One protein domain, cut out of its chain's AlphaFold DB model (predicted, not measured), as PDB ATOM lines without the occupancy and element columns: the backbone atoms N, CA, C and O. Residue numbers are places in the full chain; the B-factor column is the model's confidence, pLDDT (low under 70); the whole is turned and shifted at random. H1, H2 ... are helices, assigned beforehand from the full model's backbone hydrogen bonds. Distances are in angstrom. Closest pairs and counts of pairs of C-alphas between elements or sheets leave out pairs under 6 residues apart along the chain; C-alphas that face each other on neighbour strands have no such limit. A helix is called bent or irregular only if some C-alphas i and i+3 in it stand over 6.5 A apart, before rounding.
ATOM      1  N   PHE A   3      89.872   9.671  84.806       90.31
ATOM      2  CA  PHE A   3      89.814   8.290  85.283       90.31
ATOM      3  C   PHE A   3      88.457   7.927  85.902       90.31
ATOM      4  O   PHE A   3      87.731   7.113  85.339       90.31
ATOM      5  N   VAL A   4      88.082   8.593  87.001       91.19
ATOM      6  CA  VAL A   4      86.846   8.301  87.749       91.19
ATOM      7  C   VAL A   4      85.596   8.343  86.852       91.19
ATOM      8  O   VAL A   4      84.877   7.347  86.821       91.19
ATOM      9  N   PRO A   5      85.343   9.406  86.052       90.12
ATOM     10  CA  PRO A   5      84.186   9.420  85.157       90.12
ATOM     11  C   PRO A   5      84.203   8.294  84.118       90.12
ATOM     12  O   PRO A   5      83.158   7.711  83.848       90.12
ATOM     13  N   SER A   6      85.372   7.950  83.561       92.44
ATOM     14  CA  SER A   6      85.477   6.896  82.540       92.44
ATOM     15  C   SER A   6      85.136   5.518  83.110       92.44
ATOM     16  O   SER A   6      84.384   4.770  82.489       92.44
ATOM     17  N   ILE A   7      85.631   5.203  84.311       93.62
ATOM     18  CA  ILE A   7      85.327   3.942  85.003       93.62
ATOM     19  C   ILE A   7      83.837   3.857  85.347       93.62
ATOM     20  O   ILE A   7      83.195   2.852  85.042       93.62
ATOM     21  N   SER A   8      83.255   4.922  85.906       92.19
ATOM     22  CA  SER A   8      81.824   4.947  86.230       92.19
ATOM     23  C   SER A   8      80.940   4.831  84.984       92.19
ATOM     24  O   SER A   8      79.915   4.146  85.014       92.19
ATOM     25  N   MET A   9      81.338   5.436  83.859       91.69
ATOM     26  CA  MET A   9      80.637   5.291  82.577       91.69
ATOM     27  C   MET A   9      80.723   3.861  82.036       91.69
ATOM     28  O   MET A   9      79.698   3.307  81.637       91.69
ATOM     29  N   ALA A  10      81.907   3.243  82.064       93.56
ATOM     30  CA  ALA A  10      82.084   1.855  81.644       93.56
ATOM     31  C   ALA A  10      81.227   0.901  82.492       93.56
ATOM     32  O   ALA A  10      80.465   0.107  81.945       93.56
ATOM     33  N   ALA A  11      81.260   1.047  83.820       93.56
ATOM     34  CA  ALA A  11      80.435   0.265  84.738       93.56
ATOM     35  C   ALA A  11      78.929   0.440  84.466       93.56
ATOM     36  O   ALA A  11      78.169  -0.526  84.466       93.56
ATOM     37  N   SER A  12      78.492   1.667  84.167       92.38
ATOM     38  CA  SER A  12      77.098   1.967  83.804       92.38
ATOM     39  C   SER A  12      76.677   1.328  82.485       92.38
ATOM     40  O   SER A  12      75.555   0.827  82.373       92.38
ATOM     41  N   SER A  13      77.567   1.333  81.493       93.62
ATOM     42  CA  SER A  13      77.331   0.692  80.201       93.62
ATOM     43  C   SER A  13      77.213  -0.824  80.362       93.62
ATOM     44  O   SER A  13      76.232  -1.405  79.907       93.62
ATOM     45  N   LEU A  14      78.131  -1.448  81.104       94.12
ATOM     46  CA  LEU A  14      78.090  -2.884  81.397       94.12
ATOM     47  C   LEU A  14      76.820  -3.275  82.160       94.12
ATOM     48  O   LEU A  14      76.140  -4.219  81.777       94.12
ATOM     49  N   LYS A  15      76.439  -2.502  83.184       93.06
ATOM     50  CA  LYS A  15      75.187  -2.715  83.924       93.06
ATOM     51  C   LYS A  15      73.949  -2.599  83.031       93.06
ATOM     52  O   LYS A  15      72.981  -3.330  83.225       93.06
ATOM     53  N   SER A  16      73.954  -1.687  82.062       93.44
ATOM     54  CA  SER A  16      72.816  -1.511  81.147       93.44
ATOM     55  C   SER A  16      72.667  -2.675  80.162       93.44
ATOM     56  O   SER A  16      71.566  -2.898  79.675       93.44
ATOM     57  N   ASN A  17      73.738  -3.438  79.925       93.81
ATOM     58  CA  ASN A  17      73.768  -4.615  79.052       93.81
ATOM     59  C   ASN A  17      73.984  -5.904  79.870       93.81
ATOM     60  O   ASN A  17      74.751  -6.783  79.481       93.81
ATOM     61  N   THR A  18      73.349  -6.004  81.047       91.06
ATOM     62  CA  THR A  18      73.569  -7.129  81.978       91.06
ATOM     63  C   THR A  18      73.177  -8.476  81.367       91.06
ATOM     64  O   THR A  18      73.846  -9.466  81.641       91.06
ATOM     65  N   GLU A  19      72.134  -8.524  80.536       91.00
ATOM     66  CA  GLU A  19      71.661  -9.765  79.904       91.00
ATOM     67  C   GLU A  19      72.692 -10.335  78.920       91.00
ATOM     68  O   GLU A  19      73.049 -11.510  79.015       91.00
ATOM     69  N   ASP A  20      73.253  -9.492  78.049       92.31
ATOM     70  CA  ASP A  20      74.322  -9.890  77.123       92.31
ATOM     71  C   ASP A  20      75.589 -10.308  77.881       92.31
ATOM     72  O   ASP A  20      76.262 -11.285  77.539       92.31
ATOM     73  N   LEU A  21      75.905  -9.577  78.954       93.38
ATOM     74  CA  LEU A  21      77.054  -9.859  79.804       93.38
ATOM     75  C   LEU A  21      76.890 -11.173  80.585       93.38
ATOM     76  O   LEU A  21      77.885 -11.853  80.833       93.38
ATOM     77  N   ASP A  22      75.668 -11.559  80.960       95.25
ATOM     78  CA  ASP A  22      75.385 -12.773  81.734       95.25
ATOM     79  C   ASP A  22      75.841 -14.037  80.995       95.25
ATOM     80  O   ASP A  22      76.566 -14.861  81.560       95.25
ATOM     81  N   ALA A  23      75.499 -14.160  79.710       94.75
ATOM     82  CA  ALA A  23      75.897 -15.306  78.894       94.75
ATOM     83  C   ALA A  23      77.427 -15.417  78.765       94.75
ATOM     84  O   ALA A  23      77.992 -16.506  78.912       94.75
ATOM     85  N   ILE A  24      78.102 -14.283  78.550       96.12
ATOM     86  CA  ILE A  24      79.563 -14.213  78.429       96.12
ATOM     87  C   ILE A  24      80.227 -14.583  79.761       96.12
ATOM     88  O   ILE A  24      81.109 -15.443  79.797       96.12
ATOM     89  N   LEU A  25      79.784 -13.983  80.870       96.88
ATOM     90  CA  LEU A  25      80.347 -14.242  82.194       96.88
ATOM     91  C   LEU A  25      80.148 -15.695  82.623       96.88
ATOM     92  O   LEU A  25      81.066 -16.277  83.193       96.88
ATOM     93  N   ARG A  26      78.999 -16.314  82.332       97.31
ATOM     94  CA  ARG A  26      78.773 -17.733  82.654       97.31
ATOM     95  C   ARG A  26      79.780 -18.651  81.975       97.31
ATOM     96  O   ARG A  26      80.252 -19.586  82.618       97.31
ATOM     97  N   LEU A  27      80.106 -18.394  80.708       96.81
ATOM     98  CA  LEU A  27      81.101 -19.179  79.977       96.81
ATOM     99  C   LEU A  27      82.500 -18.990  80.572       96.81
ATOM    100  O   LEU A  27      83.137 -19.975  80.939       96.81
ATOM    101  N   LEU A  28      82.935 -17.739  80.747       97.44
ATOM    102  CA  LEU A  28      84.271 -17.427  81.267       97.44
ATOM    103  C   LEU A  28      84.473 -17.948  82.697       97.44
ATOM    104  O   LEU A  28      85.459 -18.620  82.984       97.44
ATOM    105  N   VAL A  29      83.505 -17.712  83.586       97.62
ATOM    106  CA  VAL A  29      83.570 -18.153  84.987       97.62
ATOM    107  C   VAL A  29      83.563 -19.677  85.094       97.62
ATOM    108  O   VAL A  29      84.240 -20.234  85.957       97.62
ATOM    109  N   ARG A  30      82.811 -20.380  84.238       96.00
ATOM    110  CA  ARG A  30      82.829 -21.849  84.203       96.00
ATOM    111  C   ARG A  30      84.228 -22.362  83.877       96.00
ATOM    112  O   ARG A  30      84.722 -23.241  84.582       96.00
ATOM    113  N   ASP A  31      84.837 -21.820  82.829       95.44
ATOM    114  CA  ASP A  31      86.147 -22.263  82.359       95.44
ATOM    115  C   ASP A  31      87.231 -21.958  83.409       95.44
ATOM    116  O   ASP A  31      88.036 -22.836  83.727       95.44
ATOM    117  N   ASP A  32      87.167 -20.793  84.063       95.31
ATOM    118  CA  ASP A  32      88.050 -20.429  85.177       95.31
ATOM    119  C   ASP A  32      87.891 -21.353  86.396       95.31
ATOM    120  O   ASP A  32      88.884 -21.767  86.996       95.31
ATOM    121  N   ILE A  33      86.659 -21.719  86.774       92.50
ATOM    122  CA  ILE A  33      86.416 -22.641  87.898       92.50
ATOM    123  C   ILE A  33      87.012 -24.019  87.604       92.50
ATOM    124  O   ILE A  33      87.635 -24.622  88.485       92.50
ATOM    125  N   ILE A  34      86.843 -24.519  86.377       90.38
ATOM    126  CA  ILE A  34      87.427 -25.794  85.951       90.38
ATOM    127  C   ILE A  34      88.954 -25.693  85.988       90.38
ATOM    128  O   ILE A  34      89.599 -26.537  86.614       90.38
ATOM    129  N   ALA A  35      89.531 -24.644  85.397       90.69
ATOM    130  CA  ALA A  35      90.973 -24.416  85.382       90.69
ATOM    131  C   ALA A  35      91.552 -24.364  86.806       90.69
ATOM    132  O   ALA A  35      92.495 -25.093  87.124       90.69
ATOM    133  N   TRP A  36      90.933 -23.591  87.702       89.31
ATOM    134  CA  TRP A  36      91.321 -23.487  89.111       89.31
ATOM    135  C   TRP A  36      91.256 -24.828  89.846       89.31
ATOM    136  O   TRP A  36      92.130 -25.153  90.652       89.31
ATOM    137  N   TYR A  37      90.235 -25.639  89.570       85.06
ATOM    138  CA  TYR A  37      90.120 -26.954  90.191       85.06
ATOM    139  C   TYR A  37      91.191 -27.921  89.674       85.06
ATOM    140  O   TYR A  37      91.782 -28.678  90.448       85.06
ATOM    141  N   THR A  38      91.480 -27.874  88.371       83.88
ATOM    142  CA  THR A  38      92.528 -28.702  87.764       83.88
ATOM    143  C   THR A  38      93.934 -28.318  88.215       83.88
ATOM    144  O   THR A  38      94.767 -29.209  88.351       83.88
ATOM    145  N   SER A  39      94.198 -27.042  88.514       86.19
ATOM    146  CA  SER A  39      95.517 -26.587  88.974       86.19
ATOM    147  C   SER A  39      95.805 -26.934  90.437       86.19
ATOM    148  O   SER A  39      96.963 -27.111  90.809       86.19
ATOM    149  N   LYS A  40      94.769 -27.075  91.277       75.38
ATOM    150  CA  LYS A  40      94.922 -27.397  92.708       75.38
ATOM    151  C   LYS A  40      94.973 -28.887  93.036       75.38
ATOM    152  O   LYS A  40      95.425 -29.247  94.122       75.38
ATOM    153  N   SER A  41      94.489 -29.755  92.153       63.66
ATOM    154  CA  SER A  41      94.340 -31.183  92.443       63.66
ATOM    155  C   SER A  41      95.252 -32.033  91.560       63.66
ATOM    156  O   SER A  41      94.873 -32.416  90.456       63.66
ATOM    157  N   MET A  42      96.436 -32.388  92.073       55.50
ATOM    158  CA  MET A  42      97.345 -33.341  91.410       55.50
ATOM    159  C   MET A  42      96.830 -34.796  91.429       55.50
ATOM    160  O   MET A  42      97.362 -35.639  90.718       55.50
ATOM    161  N   ALA A  43      95.776 -35.100  92.197       55.75
ATOM    162  CA  ALA A  43      95.164 -36.429  92.272       55.75
ATOM    163  C   ALA A  43      93.634 -36.321  92.171       55.75
ATOM    164  O   ALA A  43      92.931 -36.099  93.161       55.75
ATOM    165  N   LYS A  44      93.106 -36.439  90.948       67.44
ATOM    166  CA  LYS A  44      91.664 -36.543  90.696       67.44
ATOM    167  C   LYS A  44      91.197 -37.932  91.133       67.44
ATOM    168  O   LYS A  44      91.514 -38.911  90.471       67.44
ATOM    169  N   SER A  45      90.455 -38.028  92.235       71.31
ATOM    170  CA  SER A  45      89.525 -39.152  92.372       71.31
ATOM    171  C   SER A  45      88.260 -38.802  91.596       71.31
ATOM    172  O   SER A  45      87.820 -37.650  91.629       71.31
ATOM    173  N   ASP A  46      87.656 -39.772  90.914       74.69
ATOM    174  CA  ASP A  46      86.420 -39.556  90.148       74.69
ATOM    175  C   ASP A  46      85.303 -38.950  91.010       74.69
ATOM    176  O   ASP A  46      84.540 -38.103  90.554       74.69
ATOM    177  N   GLN A  47      85.285 -39.284  92.303       80.00
ATOM    178  CA  GLN A  47      84.361 -38.727  93.289       80.00
ATOM    179  C   GLN A  47      84.482 -37.199  93.435       80.00
ATOM    180  O   GLN A  47      83.480 -36.498  93.553       80.00
ATOM    181  N   LYS A  48      85.708 -36.667  93.422       77.81
ATOM    182  CA  LYS A  48      85.969 -35.225  93.526       77.81
ATOM    183  C   LYS A  48      85.524 -34.475  92.269       77.81
ATOM    184  O   LYS A  48      84.994 -33.370  92.372       77.81
ATOM    185  N   THR A  49      85.701 -35.096  91.105       80.62
ATOM    186  CA  THR A  49      85.231 -34.561  89.822       80.62
ATOM    187  C   THR A  49      83.703 -34.527  89.766       80.62
ATOM    188  O   THR A  49      83.135 -33.487  89.448       80.62
ATOM    189  N   GLN A  50      83.027 -35.608  90.171       83.50
ATOM    190  CA  GLN A  50      81.559 -35.663  90.205       83.50
ATOM    191  C   GLN A  50      80.948 -34.632  91.164       83.50
ATOM    192  O   GLN A  50      79.947 -33.993  90.842       83.50
ATOM    193  N   GLU A  51      81.556 -34.428  92.337       84.25
ATOM    194  CA  GLU A  51      81.075 -33.417  93.284       84.25
ATOM    195  C   GLU A  51      81.235 -31.993  92.729       84.25
ATOM    196  O   GLU A  51      80.359 -31.146  92.924       84.25
ATOM    197  N   LEU A  52      82.320 -31.724  91.991       84.88
ATOM    198  CA  LEU A  52      82.489 -30.452  91.290       84.88
ATOM    199  C   LEU A  52      81.398 -30.259  90.239       84.88
ATOM    200  O   LEU A  52      80.770 -29.205  90.229       84.88
ATOM    201  N   GLU A  53      81.164 -31.249  89.378       86.00
ATOM    202  CA  GLU A  53      80.147 -31.179  88.322       86.00
ATOM    203  C   GLU A  53      78.758 -30.886  88.900       86.00
ATOM    204  O   GLU A  53      78.051 -30.007  88.404       86.00
ATOM    205  N   LYS A  54      78.410 -31.536  90.017       90.44
ATOM    206  CA  LYS A  54      77.141 -31.316  90.724       90.44
ATOM    207  C   LYS A  54      76.979 -29.879  91.232       90.44
ATOM    208  O   LYS A  54      75.870 -29.351  91.230       90.44
ATOM    209  N   GLN A  55      78.065 -29.246  91.675       92.50
ATOM    210  CA  GLN A  55      78.049 -27.886  92.227       92.50
ATOM    211  C   GLN A  55      78.417 -26.798  91.206       92.50
ATOM    212  O   GLN A  55      78.336 -25.609  91.526       92.50
ATOM    213  N   LEU A  56      78.847 -27.169  89.997       92.38
ATOM    214  CA  LEU A  56      79.469 -26.249  89.046       92.38
ATOM    215  C   LEU A  56      78.533 -25.097  88.682       92.38
ATOM    216  O   LEU A  56      78.923 -23.937  88.771       92.38
ATOM    217  N   MET A  57      77.279 -25.404  88.349       94.69
ATOM    218  CA  MET A  57      76.296 -24.394  87.944       94.69
ATOM    219  C   MET A  57      75.959 -23.395  89.057       94.69
ATOM    220  O   MET A  57      75.800 -22.203  88.784       94.69
ATOM    221  N   ASP A  58      75.880 -23.855  90.307       96.31
ATOM    222  CA  ASP A  58      75.648 -22.985  91.467       96.31
ATOM    223  C   ASP A  58      76.851 -22.066  91.710       96.31
ATOM    224  O   ASP A  58      76.700 -20.854  91.872       96.31
ATOM    225  N   ARG A  59      78.069 -22.618  91.639       95.38
ATOM    226  CA  ARG A  59      79.309 -21.841  91.769       95.38
ATOM    227  C   ARG A  59      79.440 -20.798  90.667       95.38
ATOM    228  O   ARG A  59      79.774 -19.656  90.975       95.38
ATOM    229  N   VAL A  60      79.151 -21.159  89.416       97.38
ATOM    230  CA  VAL A  60      79.130 -20.213  88.292       97.38
ATOM    231  C   VAL A  60      78.124 -19.102  88.576       97.38
ATOM    232  O   VAL A  60      78.498 -17.934  88.572       97.38
ATOM    233  N   SER A  61      76.881 -19.447  88.916       97.25
ATOM    234  CA  SER A  61      75.817 -18.461  89.148       97.25
ATOM    235  C   SER A  61      76.159 -17.484  90.279       97.25
ATOM    236  O   SER A  61      75.989 -16.277  90.119       97.25
ATOM    237  N   LYS A  62      76.714 -17.973  91.396       97.75
ATOM    238  CA  LYS A  62      77.153 -17.127  92.520       97.75
ATOM    239  C   LYS A  62      78.284 -16.173  92.139       97.75
ATOM    240  O   LYS A  62      78.255 -15.009  92.529       97.75
ATOM    241  N   ASN A  63      79.273 -16.648  91.382       97.69
ATOM    242  CA  ASN A  63      80.395 -15.813  90.949       97.69
ATOM    243  C   ASN A  63      79.952 -14.765  89.918       97.69
ATOM    244  O   ASN A  63      80.329 -13.603  90.045       97.69
ATOM    245  N   VAL A  64      79.098 -15.138  88.960       97.75
ATOM    246  CA  VAL A  64      78.516 -14.194  87.991       97.75
ATOM    247  C   VAL A  64      77.716 -13.105  88.710       97.75
ATOM    248  O   VAL A  64      77.967 -11.923  88.481       97.75
ATOM    249  N   ALA A  65      76.842 -13.481  89.649       96.69
ATOM    250  CA  ALA A  65      76.071 -12.523  90.443       96.69
ATOM    251  C   ALA A  65      76.975 -11.578  91.256       96.69
ATOM    252  O   ALA A  65      76.726 -10.375  91.320       96.69
ATOM    253  N   MET A  66      78.064 -12.096  91.839       97.25
ATOM    254  CA  MET A  66      79.041 -11.277  92.560       97.25
ATOM    255  C   MET A  66      79.738 -10.268  91.637       97.25
ATOM    256  O   MET A  66      79.887  -9.104  92.008       97.25
ATOM    257  N   ILE A  67      80.153 -10.690  90.438       96.69
ATOM    258  CA  ILE A  67      80.784  -9.809  89.445       96.69
ATOM    259  C   ILE A  67      79.808  -8.709  89.016       96.69
ATOM    260  O   ILE A  67      80.152  -7.529  89.064       96.69
ATOM    261  N   GLN A  68      78.576  -9.079  88.659       95.38
ATOM    262  CA  GLN A  68      77.534  -8.128  88.264       95.38
ATOM    263  C   GLN A  68      77.205  -7.139  89.394       95.38
ATOM    264  O   GLN A  68      77.075  -5.944  89.128       95.38
ATOM    265  N   SER A  69      77.151  -7.593  90.654       94.94
ATOM    266  CA  SER A  69      76.972  -6.715  91.823       94.94
ATOM    267  C   SER A  69      78.093  -5.681  91.930       94.94
ATOM    268  O   SER A  69      77.819  -4.485  92.015       94.94
ATOM    269  N   LYS A  70      79.357  -6.110  91.832       94.12
ATOM    270  CA  LYS A  70      80.518  -5.207  91.902       94.12
ATOM    271  C   LYS A  70      80.540  -4.185  90.763       94.12
ATOM    272  O   LYS A  70      80.856  -3.016  90.984       94.12
ATOM    273  N   ILE A  71      80.168  -4.600  89.550       93.94
ATOM    274  CA  ILE A  71      80.001  -3.683  88.411       93.94
ATOM    275  C   ILE A  71      78.893  -2.669  88.721       93.94
ATOM    276  O   ILE A  71      79.064  -1.468  88.503       93.94
ATOM    277  N   ALA A  72      77.766  -3.127  89.268       92.00
ATOM    278  CA  ALA A  72      76.641  -2.264  89.590       92.00
ATOM    279  C   ALA A  72      76.954  -1.248  90.700       92.00
ATOM    280  O   ALA A  72      76.471  -0.117  90.618       92.00
ATOM    281  N   GLU A  73      77.776  -1.604  91.686       91.69
ATOM    282  CA  GLU A  73      78.254  -0.696  92.741       91.69
ATOM    283  C   GLU A  73      79.078   0.474  92.185       91.69
ATOM    284  O   GLU A  73      78.997   1.587  92.700       91.69
ATOM    285  N   CYS A  74      79.833   0.246  91.106       91.31
ATOM    286  CA  CYS A  74      80.657   1.270  90.458       91.31
ATOM    287  C   CYS A  74      79.894   2.100  89.408       91.31
ATOM    288  O   CYS A  74      80.453   3.037  88.833       91.31
ATOM    289  N   SER A  75      78.635   1.749  89.123       89.69
ATOM    290  CA  SER A  75      77.811   2.443  88.131       89.69
ATOM    291  C   SER A  75      77.281   3.786  88.639       89.69
ATOM    292  O   SER A  75      77.071   3.997  89.832       89.69
ATOM    293  N   VAL A  76      77.003   4.682  87.697       83.88
ATOM    294  CA  VAL A  76      76.354   5.971  87.928       83.88
ATOM    295  C   VAL A  76      74.958   5.727  88.506       83.88
ATOM    296  O   VAL A  76      74.095   5.125  87.858       83.88
ATOM    297  N   LYS A  77      74.709   6.216  89.727       76.50
ATOM    298  CA  LYS A  77      73.359   6.215  90.306       76.50
ATOM    299  C   LYS A  77      72.487   7.191  89.508       76.50
ATOM    300  O   LYS A  77      72.825   8.365  89.370       76.50
ATOM    301  N   LYS A  78      71.355   6.720  88.972       64.81
ATOM    302  CA  LYS A  78      70.356   7.610  88.364       64.81
ATOM    303  C   LYS A  78      69.738   8.445  89.486       64.81
ATOM    304  O   LYS A  78      69.042   7.896  90.333       64.81
ATOM    305  N   SER A  88      73.510  16.488  96.495       56.78
ATOM    306  CA  SER A  88      73.627  15.166  95.898       56.78
ATOM    307  C   SER A  88      75.053  14.681  96.087       56.78
ATOM    308  O   SER A  88      75.991  15.347  95.642       56.78
ATOM    309  N   GLU A  89      75.214  13.500  96.688       58.97
ATOM    310  CA  GLU A  89      76.469  12.760  96.608       58.97
ATOM    311  C   GLU A  89      76.951  12.755  95.149       58.97
ATOM    312  O   GLU A  89      76.128  12.630  94.224       58.97
ATOM    313  N   PRO A  90      78.262  12.925  94.909       65.00
ATOM    314  CA  PRO A  90      78.787  12.899  93.561       65.00
ATOM    315  C   PRO A  90      78.420  11.564  92.916       65.00
ATOM    316  O   PRO A  90      78.565  10.494  93.500       65.00
ATOM    317  N   VAL A  91      77.973  11.633  91.666       68.69
ATOM    318  CA  VAL A  91      77.471  10.504  90.868       68.69
ATOM    319  C   VAL A  91      78.424   9.291  90.836       68.69
ATOM    320  O   VAL A  91      77.992   8.160  90.612       68.69
ATOM    321  N   ASN A  92      79.710   9.526  91.111       74.75
ATOM    322  CA  ASN A  92      80.800   8.557  91.059       74.75
ATOM    323  C   ASN A  92      81.417   8.263  92.443       74.75
ATOM    324  O   ASN A  92      82.568   7.830  92.505       74.75
ATOM    325  N   HIS A  93      80.695   8.526  93.538       83.56
ATOM    326  CA  HIS A  93      81.222   8.465  94.908       83.56
ATOM    327  C   HIS A  93      81.946   7.149  95.216       83.56
ATOM    328  O   HIS A  93      83.090   7.173  95.653       83.56
ATOM    329  N   ARG A  94      81.356   5.998  94.860       89.81
ATOM    330  CA  ARG A  94      81.960   4.688  95.138       89.81
ATOM    331  C   ARG A  94      83.325   4.488  94.474       89.81
ATOM    332  O   ARG A  94      84.231   3.916  95.066       89.81
ATOM    333  N   VAL A  95      83.486   4.962  93.239       91.44
ATOM    334  CA  VAL A  95      84.764   4.862  92.516       91.44
ATOM    335  C   VAL A  95      85.807   5.797  93.132       91.44
ATOM    336  O   VAL A  95      86.988   5.466  93.135       91.44
ATOM    337  N   GLN A  96      85.382   6.944  93.672       91.06
ATOM    338  CA  GLN A  96      86.272   7.854  94.400       91.06
ATOM    339  C   GLN A  96      86.736   7.248  95.722       91.06
ATOM    340  O   GLN A  96      87.936   7.215  95.954       91.06
ATOM    341  N   GLU A  97      85.828   6.687  96.523       92.38
ATOM    342  CA  GLU A  97      86.178   5.995  97.771       92.38
ATOM    343  C   GLU A  97      87.202   4.882  97.534       92.38
ATOM    344  O   GLU A  97      88.205   4.792  98.233       92.38
ATOM    345  N   LEU A  98      86.974   4.043  96.516       93.56
ATOM    346  CA  LEU A  98      87.893   2.958  96.174       93.56
ATOM    347  C   LEU A  98      89.258   3.487  95.721       93.56
ATOM    348  O   LEU A  98      90.278   2.868  96.011       93.56
ATOM    349  N   LEU A  99      89.287   4.615  95.008       93.81
ATOM    350  CA  LEU A  99      90.530   5.249  94.579       93.81
ATOM    351  C   LEU A  99      91.299   5.842  95.765       93.81
ATOM    352  O   LEU A  99      92.519   5.699  95.835       93.81
ATOM    353  N   GLU A 100      90.603   6.488  96.693       93.69
ATOM    354  CA  GLU A 100      91.181   7.017  97.930       93.69
ATOM    355  C   GLU A 100      91.707   5.885  98.819       93.69
ATOM    356  O   GLU A 100      92.843   5.950  99.280       93.69
ATOM    357  N   GLU A 101      90.947   4.797  98.980       93.81
ATOM    358  CA  GLU A 101      91.400   3.621  99.727       93.81
ATOM    359  C   GLU A 101      92.633   2.982  99.071       93.81
ATOM    360  O   GLU A 101      93.609   2.676  99.755       93.81
ATOM    361  N   ALA A 102      92.622   2.819  97.744       93.12
ATOM    362  CA  ALA A 102      93.729   2.209  97.008       93.12
ATOM    363  C   ALA A 102      95.006   3.066  97.005       93.12
ATOM    364  O   ALA A 102      96.100   2.520  96.897       93.12
ATOM    365  N   SER A 103      94.878   4.391  97.125       93.12
ATOM    366  CA  SER A 103      96.011   5.327  97.194       93.12
ATOM    367  C   SER A 103      96.419   5.700  98.624       93.12
ATOM    368  O   SER A 103      97.382   6.444  98.821       93.12
ATOM    369  N   GLY A 104      95.724   5.176  99.636       94.25
ATOM    370  CA  GLY A 104      96.019   5.436 101.040       94.25
ATOM    371  C   GLY A 104      97.341   4.808 101.483       94.25
ATOM    372  O   GLY A 104      97.581   3.617 101.269       94.25
ATOM    373  N   TYR A 105      98.181   5.587 102.173       94.19
ATOM    374  CA  TYR A 105      99.488   5.127 102.666       94.19
ATOM    375  C   TYR A 105      99.379   3.878 103.558       94.19
ATOM    376  O   TYR A 105     100.241   3.003 103.509       94.19
TER     377      TYR A 105
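This is residues 3 to 78 and 88 to 105 of the 119 residues of the protein "Hypothetical protein" of Thalassionema nitzschioides (UniProt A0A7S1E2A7). The bent helix H3 runs along the longest axis; H2 crosses its arm H3b, and H1 meets H2 at a corner and crosses H3b near residue 71. H4 packs on H1, and residues 100 to 105 stick out. The 94 printed residues, class all helix, hold H1 to H4 and no named strand; the whole is loose, radius of gyration of the C-alphas 17.7 A, spans 56 by 37 by 17 A.

H1, residues 3 to 16, touches H4, residues 93 to 103, with residues 4 to 8 alone, closest C-alphas Val 4 and Val 95, 6.2 A. H3, residues 46 to 73, one helix by its hydrogen bonds, is bent: C-alphas 54 and 57 are 7.5 A apart, and arms H3a, residues 46 to 54, and H3b, residues 57 to 73, stand at 48 degrees. H1 touches H3b with residues 11 to 15 alone, closest C-alphas Ala 11 and Ile 71, 5.4 A. H2, residues 18 to 40, touches H3b at a steep tilt of 56 degrees, opposite ways, closest C-alphas Arg 30 and Val 60, 5.8 A. Every O i to N i+4 pair is within hydrogen-bond range in H1, H3a, H3b and H4, and 17 of 19 in H2.

H1 begins at C-alpha 3 (89.814, 8.290, 85.283). H2 measures 31.3 A and H3b 24.3 A. H4 ends at C-alpha 103 (96.011, 5.327, 97.194).

Residues 79 to 87 are not printed; C-alphas 78 and 88 are 11.2 A apart. Residues 41 to 44, 78 and 88 to 91 have pLDDT under 70.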